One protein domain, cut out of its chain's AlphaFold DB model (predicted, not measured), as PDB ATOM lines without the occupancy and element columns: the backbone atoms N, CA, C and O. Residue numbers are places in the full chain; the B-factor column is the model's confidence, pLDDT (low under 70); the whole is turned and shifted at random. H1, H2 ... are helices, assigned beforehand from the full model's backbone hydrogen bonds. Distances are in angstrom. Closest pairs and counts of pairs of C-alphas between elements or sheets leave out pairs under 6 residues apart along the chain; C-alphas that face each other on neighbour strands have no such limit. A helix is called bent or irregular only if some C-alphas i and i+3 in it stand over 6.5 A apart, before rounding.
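AT A GLANCE: This is residues 125 to 202 of the 276 residues of the protein "VIR protein" of Plasmodium vivax (UniProt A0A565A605). What does the domain look like as a whole? It is a slender bundle of three helices, H1, H2 and H3, which run up and down along its long axis, their centres at the corners of a triangle. After H3, residues 190 to 202, with no named element, fold back along the bundle beside H2 and H3, on the side away from H1. What is it made of, and how large is it? The printed part has 78 residues with three named helices, in the order H1, H2, H3, and no named strand; the class is all helix. It is compact, with a radius of gyration of the C-alphas of 12.6 A, and spans 41 by 20 by 16 A.

IN THESE COORDINATES: Where is the longest helix? H3 holds residues 171 to 189, from C-alpha 171 at (193.903, 207.830, 313.647) to C-alpha 189 at (196.778, 215.484, 286.203), 28.6 A from first to last C-alpha. It is irregular, but only just: C-alphas 185 and 188 are 7.0 A apart, and its line is a rough one. Where are the two helices before it? H2 holds residues 148 to 162 and measures 21.7 A from first to last C-alpha. H1 holds residues 125 to 138, begins with C-alpha 125 at (187.201, 205.776, 305.047) and measures 20.3 A; it is neither bent nor irregular, but only just, as C-alphas 128 and 131 are 6.5 A apart.

HOW THE PARTS SIT: How does H3 stand to the other two helices? H3 touches H1 at a shallow tilt of 10 degrees and runs the same way; their closest C-alphas, those of Lys 136 and His 186, are 7.2 A apart. H3 also touches H2, opposite ways at a steep tilt of 37 degrees, only just past shallow. H2 touches H3 with residues 157 to 161 alone and H3 touches H2 with residues 173 to 176 alone; their closest C-alphas, those of Ala 161 and Leu 176, are 7.1 A apart. How do H1 and H2 stand to each other? They touch with 17 pairs of C-alphas within 8 A, the closest being those of Pro 131 and Asp 149, 4.8 A apart. They run opposite ways at a shallow tilt of 33 degrees, only just short of steep. What arrangement do these pairs make? H1, H2 and H3 form a bundle that is up and down, each helix running against the one before it in the chain. H1 and H2 form a helical hairpin, and so do H2 and H3. What do the backbone atoms show? In H2 every O i to N i+4 pair is within hydrogen-bond range, while in H1 it is 8 of 10 pairs and in H3 13 of 15.

THE WHOLE: How far does the printed part reach? The two C-alphas farthest apart, those of Gly 143 and Asp 166, are 41.8 A from each other, and the outline is only just a rod. The first and last printed C-alphas, those of Ile 125 and Pro 202, are 16.8 A apart. Is the printed part unbroken, and how are its helices joined? It runs from residue 125 to residue 202 without a cut. The link from H1 to H2 has 9 residues and the link from H2 to H3 has 8; both are short. Where is the model's confidence low? The mean pLDDT of the printed part is 88.4, and no printed residue is under 70.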
ATOM      1  N   ILE A 125     186.000 205.573 305.869       83.81
ATOM      2  CA  ILE A 125     187.201 205.776 305.047       83.81
ATOM      3  C   ILE A 125     187.093 205.002 303.730       83.81
ATOM      4  O   ILE A 125     187.523 205.511 302.699       83.81
ATOM      5  N   TYR A 126     186.496 203.809 303.727       85.00
ATOM      6  CA  TYR A 126     186.284 203.069 302.482       85.00
ATOM      7  C   TYR A 126     185.276 203.780 301.581       85.00
ATOM      8  O   TYR A 126     185.551 203.967 300.398       85.00
ATOM      9  N   ASP A 127     184.178 204.276 302.158       85.94
ATOM     10  CA  ASP A 127     183.166 205.038 301.417       85.94
ATOM     11  C   ASP A 127     183.730 206.331 300.808       85.94
ATOM     12  O   ASP A 127     183.233 206.801 299.783       85.94
ATOM     13  N   LEU A 128     184.775 206.895 301.424       90.56
ATOM     14  CA  LEU A 128     185.503 208.054 300.918       90.56
ATOM     15  C   LEU A 128     186.443 207.696 299.759       90.56
ATOM     16  O   LEU A 128     186.442 208.374 298.729       90.56
ATOM     17  N   TYR A 129     187.266 206.659 299.927       89.56
ATOM     18  CA  TYR A 129     188.303 206.327 298.952       89.56
ATOM     19  C   TYR A 129     187.781 205.575 297.726       89.56
ATOM     20  O   TYR A 129     188.340 205.754 296.650       89.56
ATOM     21  N   GLU A 130     186.735 204.755 297.848       86.81
ATOM     22  CA  GLU A 130     186.176 203.995 296.721       86.81
ATOM     23  C   GLU A 130     185.776 204.895 295.530       86.81
ATOM     24  O   GLU A 130     186.320 204.701 294.436       86.81
ATOM     25  N   PRO A 131     184.928 205.933 295.702       90.69
ATOM     26  CA  PRO A 131     184.636 206.864 294.614       90.69
ATOM     27  C   PRO A 131     185.876 207.652 294.175       90.69
ATOM     28  O   PRO A 131     186.045 207.929 292.990       90.69
ATOM     29  N   PHE A 132     186.794 207.980 295.090       92.12
ATOM     30  CA  PHE A 132     188.016 208.697 294.724       92.12
ATOM     31  C   PHE A 132     188.948 207.878 293.823       92.12
ATOM     32  O   PHE A 132     189.498 208.430 292.878       92.12
ATOM     33  N   ILE A 133     189.104 206.574 294.060       89.00
ATOM     34  CA  ILE A 133     189.911 205.684 293.209       89.00
ATOM     35  C   ILE A 133     189.315 205.598 291.808       89.00
ATOM     36  O   ILE A 133     190.046 205.712 290.820       89.00
ATOM     37  N   LYS A 134     187.988 205.446 291.720       88.81
ATOM     38  CA  LYS A 134     187.273 205.427 290.444       88.81
ATOM     39  C   LYS A 134     187.473 206.739 289.684       88.81
ATOM     40  O   LYS A 134     187.979 206.727 288.565       88.81
ATOM     41  N   PHE A 135     187.224 207.869 290.348       91.44
ATOM     42  CA  PHE A 135     187.488 209.193 289.790       91.44
ATOM     43  C   PHE A 135     188.950 209.354 289.351       91.44
ATOM     44  O   PHE A 135     189.208 209.776 288.230       91.44
ATOM     45  N   LYS A 136     189.923 208.994 290.192       89.44
ATOM     46  CA  LYS A 136     191.358 209.126 289.897       89.44
ATOM     47  C   LYS A 136     191.768 208.331 288.651       89.44
ATOM     48  O   LYS A 136     192.567 208.824 287.864       89.44
ATOM     49  N   THR A 137     191.171 207.158 288.438       86.50
ATOM     50  CA  THR A 137     191.433 206.289 287.276       86.50
ATOM     51  C   THR A 137     190.813 206.821 285.977       86.50
ATOM     52  O   THR A 137     191.389 206.672 284.898       86.50
ATOM     53  N   GLU A 138     189.627 207.422 286.061       89.06
ATOM     54  CA  GLU A 138     188.849 207.855 284.891       89.06
ATOM     55  C   GLU A 138     189.133 209.317 284.496       89.06
ATOM     56  O   GLU A 138     189.128 209.663 283.318       89.06
ATOM     57  N   SER A 139     189.454 210.178 285.464       87.06
ATOM     58  CA  SER A 139     189.622 211.633 285.282       87.06
ATOM     59  C   SER A 139     190.825 212.056 284.438       87.06
ATOM     60  O   SER A 139     190.883 213.206 283.991       87.06
ATOM     61  N   THR A 140     191.772 211.150 284.194       86.38
ATOM     62  CA  THR A 140     192.922 211.368 283.304       86.38
ATOM     63  C   THR A 140     192.645 210.920 281.867       86.38
ATOM     64  O   THR A 140     193.516 211.038 281.009       86.38
ATOM     65  N   GLN A 141     191.464 210.358 281.591       87.38
ATOM     66  CA  GLN A 141     191.093 209.842 280.275       87.38
ATOM     67  C   GLN A 141     190.399 210.925 279.441       87.38
ATOM     68  O   GLN A 141     189.603 211.727 279.936       87.38
ATOM     69  N   GLN A 142     190.682 210.942 278.139       78.38
ATOM     70  CA  GLN A 142     190.068 211.891 277.217       78.38
ATOM     71  C   GLN A 142     188.572 211.579 277.044       78.38
ATOM     72  O   GLN A 142     188.202 210.446 276.756       78.38
ATOM     73  N   GLY A 143     187.709 212.589 277.198       73.75
ATOM     74  CA  GLY A 143     186.254 212.429 277.071       73.75
ATOM     75  C   GLY A 143     185.522 212.052 278.365       73.75
ATOM     76  O   GLY A 143     184.330 211.755 278.314       73.75
ATOM     77  N   PHE A 144     186.192 212.090 279.521       81.69
ATOM     78  CA  PHE A 144     185.546 211.936 280.826       81.69
ATOM     79  C   PHE A 144     184.596 213.109 281.130       81.69
ATOM     80  O   PHE A 144     185.009 214.270 281.113       81.69
ATOM     81  N   THR A 145     183.326 212.811 281.422       76.06
ATOM     82  CA  THR A 145     182.270 213.828 281.603       76.06
ATOM     83  C   THR A 145     181.523 213.750 282.934       76.06
ATOM     84  O   THR A 145     180.856 214.717 283.300       76.06
ATOM     85  N   SER A 146     181.608 212.639 283.673       89.19
ATOM     86  CA  SER A 146     180.841 212.462 284.913       89.19
ATOM     87  C   SER A 146     181.651 212.837 286.149       89.19
ATOM     88  O   SER A 146     182.610 212.167 286.500       89.19
ATOM     89  N   CYS A 147     181.218 213.862 286.878       91.69
ATOM     90  CA  CYS A 147     181.874 214.297 288.117       91.69
ATOM     91  C   CYS A 147     181.204 213.741 289.383       91.69
ATOM     92  O   CYS A 147     181.431 214.241 290.483       91.69
ATOM     93  N   GLU A 148     180.345 212.728 289.256       93.12
ATOM     94  CA  GLU A 148     179.555 212.207 290.376       93.12
ATOM     95  C   GLU A 148     180.432 211.621 291.490       93.12
ATOM     96  O   GLU A 148     180.253 211.960 292.663       93.12
ATOM     97  N   ASP A 149     181.432 210.816 291.127       92.69
ATOM     98  CA  ASP A 149     182.364 210.218 292.083       92.69
ATOM     99  C   ASP A 149     183.220 211.280 292.794       92.69
ATOM    100  O   ASP A 149     183.423 211.207 294.010       92.69
ATOM    101  N   LEU A 150     183.631 212.330 292.068       94.12
ATOM    102  CA  LEU A 150     184.307 213.496 292.641       94.12
ATOM    103  C   LEU A 150     183.413 214.209 293.663       94.12
ATOM    104  O   LEU A 150     183.823 214.444 294.799       94.12
ATOM    105  N   LYS A 151     182.169 214.530 293.286       94.31
ATOM    106  CA  LYS A 151     181.206 215.186 294.188       94.31
ATOM    107  C   LYS A 151     180.976 214.354 295.442       94.31
ATOM    108  O   LYS A 151     180.926 214.904 296.544       94.31
ATOM    109  N   LYS A 152     180.852 213.035 295.285       94.62
ATOM    110  CA  LYS A 152     180.636 212.102 296.390       94.62
ATOM    111  C   LYS A 152     181.815 212.110 297.361       94.62
ATOM    112  O   LYS A 152     181.590 212.303 298.556       94.62
ATOM    113  N   CYS A 153     183.050 211.960 296.875       93.56
ATOM    114  CA  CYS A 153     184.216 211.920 297.757       93.56
ATOM    115  C   CYS A 153     184.480 213.278 298.436       93.56
ATOM    116  O   CYS A 153     184.718 213.311 299.642       93.56
ATOM    117  N   VAL A 154     184.310 214.406 297.731       94.81
ATOM    118  CA  VAL A 154     184.444 215.760 298.308       94.81
ATOM    119  C   VAL A 154     183.402 216.002 299.407       94.81
ATOM    120  O   VAL A 154     183.733 216.505 300.483       94.81
ATOM    121  N   LYS A 155     182.145 215.601 299.177       94.69
ATOM    122  CA  LYS A 155     181.068 215.731 300.171       94.69
ATOM    123  C   LYS A 155     181.336 214.890 301.422       94.69
ATOM    124  O   LYS A 155     181.138 215.370 302.543       94.69
ATOM    125  N   LEU A 156     181.774 213.644 301.239       94.06
ATOM    126  CA  LEU A 156     182.124 212.755 302.348       94.06
ATOM    127  C   LEU A 156     183.306 213.307 303.143       94.06
ATOM    128  O   LEU A 156     183.221 213.372 304.367       94.06
ATOM    129  N   TYR A 157     184.350 213.788 302.458       93.94
ATOM    130  CA  TYR A 157     185.490 214.431 303.106       93.94
ATOM    131  C   TYR A 157     185.042 215.583 304.007       93.94
ATOM    132  O   TYR A 157     185.393 215.584 305.182       93.94
ATOM    133  N   GLY A 158     184.222 216.514 303.500       92.62
ATOM    134  CA  GLY A 158     183.730 217.644 304.296       92.62
ATOM    135  C   GLY A 158     182.980 217.190 305.552       92.62
ATOM    136  O   GLY A 158     183.307 217.609 306.660       92.62
ATOM    137  N   THR A 159     182.059 216.235 305.394       91.62
ATOM    138  CA  THR A 159     181.282 215.656 306.510       91.62
ATOM    139  C   THR A 159     182.183 214.999 307.563       91.62
ATOM    140  O   THR A 159     181.925 215.048 308.766       91.62
ATOM    141  N   TYR A 160     183.249 214.333 307.125       90.56
ATOM    142  CA  TYR A 160     184.180 213.640 308.006       90.56
ATOM    143  C   TYR A 160     185.196 214.582 308.657       90.56
ATOM    144  O   TYR A 160     185.533 214.389 309.826       90.56
ATOM    145  N   ALA A 161     185.626 215.627 307.951       90.50
ATOM    146  CA  ALA A 161     186.531 216.650 308.458       90.50
ATOM    147  C   ALA A 161     185.912 217.439 309.624       90.50
ATOM    148  O   ALA A 161     186.622 217.776 310.573       90.50
ATOM    149  N   GLU A 162     184.591 217.656 309.625       88.00
ATOM    150  CA  GLU A 162     183.882 218.279 310.755       88.00
ATOM    151  C   GLU A 162     184.084 217.509 312.068       88.00
ATOM    152  O   GLU A 162     184.337 218.113 313.113       88.00
ATOM    153  N   LYS A 163     184.086 216.170 312.016       87.38
ATOM    154  CA  LYS A 163     184.313 215.305 313.191       87.38
ATOM    155  C   LYS A 163     185.735 215.416 313.749       87.38
ATOM    156  O   LYS A 163     185.990 215.025 314.885       87.38
ATOM    157  N   CYS A 164     186.662 215.962 312.965       88.25
ATOM    158  CA  CYS A 164     188.051 216.176 313.352       88.25
ATOM    159  C   CYS A 164     188.308 217.546 313.984       88.25
ATOM    160  O   CYS A 164     189.441 217.820 314.378       88.25
ATOM    161  N   ARG A 165     187.295 218.413 314.104       82.19
ATOM    162  CA  ARG A 165     187.466 219.779 314.623       82.19
ATOM    163  C   ARG A 165     187.952 219.813 316.075       82.19
ATOM    164  O   ARG A 165     188.841 220.608 316.394       82.19
ATOM    165  N   ASP A 166     187.403 218.932 316.908       78.56
ATOM    166  CA  ASP A 166     187.649 218.919 318.356       78.56
ATOM    167  C   ASP A 166     188.697 217.876 318.777       78.56
ATOM    168  O   ASP A 166     189.403 218.070 319.765       78.56
ATOM    169  N   ASN A 167     188.867 216.803 317.996       80.38
ATOM    170  CA  ASN A 167     189.870 215.760 318.230       80.38
ATOM    171  C   ASN A 167     190.621 215.412 316.936       80.38
ATOM    172  O   ASN A 167     190.427 214.353 316.348       80.38
ATOM    173  N   TYR A 168     191.485 216.316 316.479       77.31
ATOM    174  CA  TYR A 168     192.178 216.202 315.189       77.31
ATOM    175  C   TYR A 168     193.352 215.205 315.169       77.31
ATOM    176  O   TYR A 168     193.829 214.848 314.096       77.31
ATOM    177  N   ASN A 169     193.851 214.782 316.336       78.69
ATOM    178  CA  ASN A 169     195.046 213.935 316.471       78.69
ATOM    179  C   ASN A 169     194.723 212.437 316.561       78.69
ATOM    180  O   ASN A 169     195.570 211.645 316.969       78.69
ATOM    181  N   ASN A 170     193.509 212.030 316.198       83.62
ATOM    182  CA  ASN A 170     193.143 210.619 316.179       83.62
ATOM    183  C   ASN A 170     193.478 209.960 314.827       83.62
ATOM    184  O   ASN A 170     193.650 210.631 313.806       83.62
ATOM    185  N   TYR A 171     193.551 208.628 314.825       80.19
ATOM    186  CA  TYR A 171     193.903 207.830 313.647       80.19
ATOM    187  C   TYR A 171     192.999 208.101 312.430       80.19
ATOM    188  O   TYR A 171     193.494 208.207 311.309       80.19
ATOM    189  N   PHE A 172     191.691 208.274 312.639       84.19
ATOM    190  CA  PHE A 172     190.745 208.594 311.569       84.19
ATOM    191  C   PHE A 172     191.062 209.941 310.906       84.19
ATOM    192  O   PHE A 172     191.136 210.028 309.682       84.19
ATOM    193  N   CYS A 173     191.333 210.975 311.700       87.81
ATOM    194  CA  CYS A 173     191.687 212.295 311.186       87.81
ATOM    195  C   CYS A 173     193.021 212.285 310.437       87.81
ATOM    196  O   CYS A 173     193.131 212.926 309.395       87.81
ATOM    197  N   TRP A 174     194.003 211.499 310.890       85.06
ATOM    198  CA  TRP A 174     195.232 211.260 310.126       85.06
ATOM    199  C   TRP A 174     194.954 210.650 308.749       85.06
ATOM    200  O   TRP A 174     195.539 211.079 307.758       85.06
ATOM    201  N   LYS A 175     194.017 209.701 308.643       86.06
ATOM    202  CA  LYS A 175     193.627 209.137 307.341       86.06
ATOM    203  C   LYS A 175     192.948 210.158 306.429       86.06
ATOM    204  O   LYS A 175     193.227 210.151 305.235       86.06
ATOM    205  N   LEU A 176     192.119 211.052 306.969       90.06
ATOM    206  CA  LEU A 176     191.518 212.133 306.179       90.06
ATOM    207  C   LEU A 176     192.555 213.137 305.666       90.06
ATOM    208  O   LEU A 176     192.437 213.600 304.536       90.06
ATOM    209  N   LYS A 177     193.588 213.450 306.454       89.44
ATOM    210  CA  LYS A 177     194.693 214.300 305.986       89.44
ATOM    211  C   LYS A 177     195.430 213.669 304.814       89.44
ATOM    212  O   LYS A 177     195.582 214.312 303.783       89.44
ATOM    213  N   ASN A 178     195.790 212.392 304.937       88.88
ATOM    214  CA  ASN A 178     196.443 211.662 303.852       88.88
ATOM    215  C   ASN A 178     195.546 211.597 302.605       88.88
ATOM    216  O   ASN A 178     196.040 211.682 301.487       88.88
ATOM    217  N   PHE A 179     194.225 211.465 302.778       91.69
ATOM    218  CA  PHE A 179     193.284 211.565 301.663       91.69
ATOM    219  C   PHE A 179     193.358 212.933 300.983       91.69
ATOM    220  O   PHE A 179     193.405 212.997 299.759       91.69
ATOM    221  N   ARG A 180     193.380 214.022 301.760       93.38
ATOM    222  CA  ARG A 180     193.497 215.379 301.220       93.38
ATOM    223  C   ARG A 180     194.798 215.568 300.444       93.38
ATOM    224  O   ARG A 180     194.748 216.125 299.355       93.38
ATOM    225  N   GLU A 181     195.921 215.092 300.972       91.31
ATOM    226  CA  GLU A 181     197.214 215.137 300.275       91.31
ATOM    227  C   GLU A 181     197.138 214.411 298.926       91.31
ATOM    228  O   GLU A 181     197.459 214.993 297.895       91.31
ATOM    229  N   GLU A 182     196.621 213.183 298.916       91.69
ATOM    230  CA  GLU A 182     196.472 212.373 297.702       91.69
ATOM    231  C   GLU A 182     195.493 213.005 296.691       91.69
ATOM    232  O   GLU A 182     195.703 212.951 295.478       91.69
ATOM    233  N   TYR A 183     194.409 213.610 297.186       93.31
ATOM    234  CA  TYR A 183     193.446 214.347 296.376       93.31
ATOM    235  C   TYR A 183     194.099 215.559 295.718       93.31
ATOM    236  O   TYR A 183     193.932 215.757 294.517       93.31
ATOM    237  N   GLU A 184     194.826 216.365 296.495       93.50
ATOM    238  CA  GLU A 184     195.470 217.589 296.026       93.50
ATOM    239  C   GLU A 184     196.620 217.296 295.052       93.50
ATOM    240  O   GLU A 184     196.735 218.001 294.049       93.50
ATOM    241  N   ASP A 185     197.385 216.227 295.284       92.62
ATOM    242  CA  ASP A 185     198.445 215.741 294.390       92.62
ATOM    243  C   ASP A 185     197.902 215.244 293.039       92.62
ATOM    244  O   ASP A 185     198.542 215.415 292.003       92.62
ATOM    245  N   HIS A 186     196.681 214.696 293.008       91.69
ATOM    246  CA  HIS A 186     196.057 214.253 291.757       91.69
ATOM    247  C   HIS A 186     195.579 215.414 290.869       91.69
ATOM    248  O   HIS A 186     195.538 215.277 289.645       91.69
ATOM    249  N   ARG A 187     195.242 216.572 291.455       91.31
ATOM    250  CA  ARG A 187     194.616 217.716 290.751       91.31
ATOM    251  C   ARG A 187     195.319 218.156 289.465       91.31
ATOM    252  O   ARG A 187     194.609 218.391 288.490       91.31
ATOM    253  N   PRO A 188     196.660 218.278 289.407       90.12
ATOM    254  CA  PRO A 188     197.349 218.736 288.201       90.12
ATOM    255  C   PRO A 188     197.193 217.794 287.000       90.12
ATOM    256  O   PRO A 188     197.379 218.229 285.867       90.12
ATOM    257  N   ASN A 189     196.855 216.522 287.235       89.12
ATOM    258  CA  ASN A 189     196.778 215.484 286.203       89.12
ATOM    259  C   ASN A 189     195.362 215.307 285.630       89.12
ATOM    260  O   ASN A 189     195.152 214.504 284.719       89.12
ATOM    261  N   VAL A 190     194.379 216.020 286.178       89.56
ATOM    262  CA  VAL A 190     192.967 215.850 285.844       89.56
ATOM    263  C   VAL A 190     192.607 216.582 284.551       89.56
ATOM    264  O   VAL A 190     192.860 217.775 284.406       89.56
ATOM    265  N   ILE A 191     191.971 215.861 283.624       88.94
ATOM    266  CA  ILE A 191     191.505 216.390 282.333       88.94
ATOM    267  C   ILE A 191     190.010 216.741 282.392       88.94
ATOM    268  O   ILE A 191     189.597 217.767 281.855       88.94
ATOM    269  N   GLY A 192     189.187 215.913 283.047       84.25
ATOM    270  CA  GLY A 192     187.746 216.158 283.214       84.25
ATOM    271  C   GLY A 192     187.379 216.642 284.620       84.25
ATOM    272  O   GLY A 192     188.063 216.323 285.580       84.25
ATOM    273  N   CYS A 193     186.280 217.388 284.776       88.19
ATOM    274  CA  CYS A 193     185.821 217.930 286.074       88.19
ATOM    275  C   CYS A 193     186.730 218.996 286.717       88.19
ATOM    276  O   CYS A 193     186.617 219.255 287.916       88.19
ATOM    277  N   ILE A 194     187.594 219.650 285.931       85.88
ATOM    278  CA  ILE A 194     188.551 220.670 286.404       85.88
ATOM    279  C   ILE A 194     187.854 221.768 287.222       85.88
ATOM    280  O   ILE A 194     188.313 222.118 288.308       85.88
ATOM    281  N   GLU A 195     186.720 222.281 286.738       85.75
ATOM    282  CA  GLU A 195     185.974 223.362 287.401       85.75
ATOM    283  C   GLU A 195     185.380 222.950 288.757       85.75
ATOM    284  O   GLU A 195     185.181 223.781 289.647       85.75
ATOM    285  N   GLU A 196     185.112 221.657 288.940       86.81
ATOM    286  CA  GLU A 196     184.548 221.124 290.176       86.81
ATOM    287  C   GLU A 196     185.620 220.729 291.199       86.81
ATOM    288  O   GLU A 196     185.339 220.655 292.399       86.81
ATOM    289  N   MET A 197     186.858 220.502 290.749       88.75
ATOM    290  CA  MET A 197     187.952 220.022 291.586       88.75
ATOM    291  C   MET A 197     188.589 221.159 292.396       88.75
ATOM    292  O   MET A 197     189.673 221.665 292.089       88.75
ATOM    293  N   LYS A 198     187.896 221.579 293.454       90.38
ATOM    294  CA  LYS A 198     188.331 222.632 294.385       90.38
ATOM    295  C   LYS A 198     189.319 222.100 295.424       90.38
ATOM    296  O   LYS A 198     189.332 220.915 295.727       90.38
ATOM    297  N   TYR A 199     190.136 222.988 295.994       92.06
ATOM    298  CA  TYR A 199     190.959 222.643 297.157       92.06
ATOM    299  C   TYR A 199     190.068 222.195 298.318       92.06
ATOM    300  O   TYR A 199     189.023 222.800 298.569       92.06
ATOM    301  N   LEU A 200     190.496 221.150 299.023       93.56
ATOM    302  CA  LEU A 200     189.804 220.675 300.212       93.56
ATOM    303  C   LEU A 200     190.220 221.511 301.417       93.56
ATOM    304  O   LEU A 200     191.386 221.883 301.557       93.56
ATOM    305  N   GLU A 201     189.272 221.788 302.308       90.19
ATOM    306  CA  GLU A 201     189.584 222.519 303.533       90.19
ATOM    307  C   GLU A 201     190.552 221.712 304.417       90.19
ATOM    308  O   GLU A 201     190.344 220.510 304.629       90.19
ATOM    309  N   PRO A 202     191.613 222.344 304.948       89.00
ATOM    310  CA  PRO A 202     192.551 221.681 305.841       89.00
ATOM    311  C   PRO A 202     191.898 221.378 307.191       89.00
ATOM    312  O   PRO A 202     191.190 222.205 307.768       89.00
TER     313      PRO A 202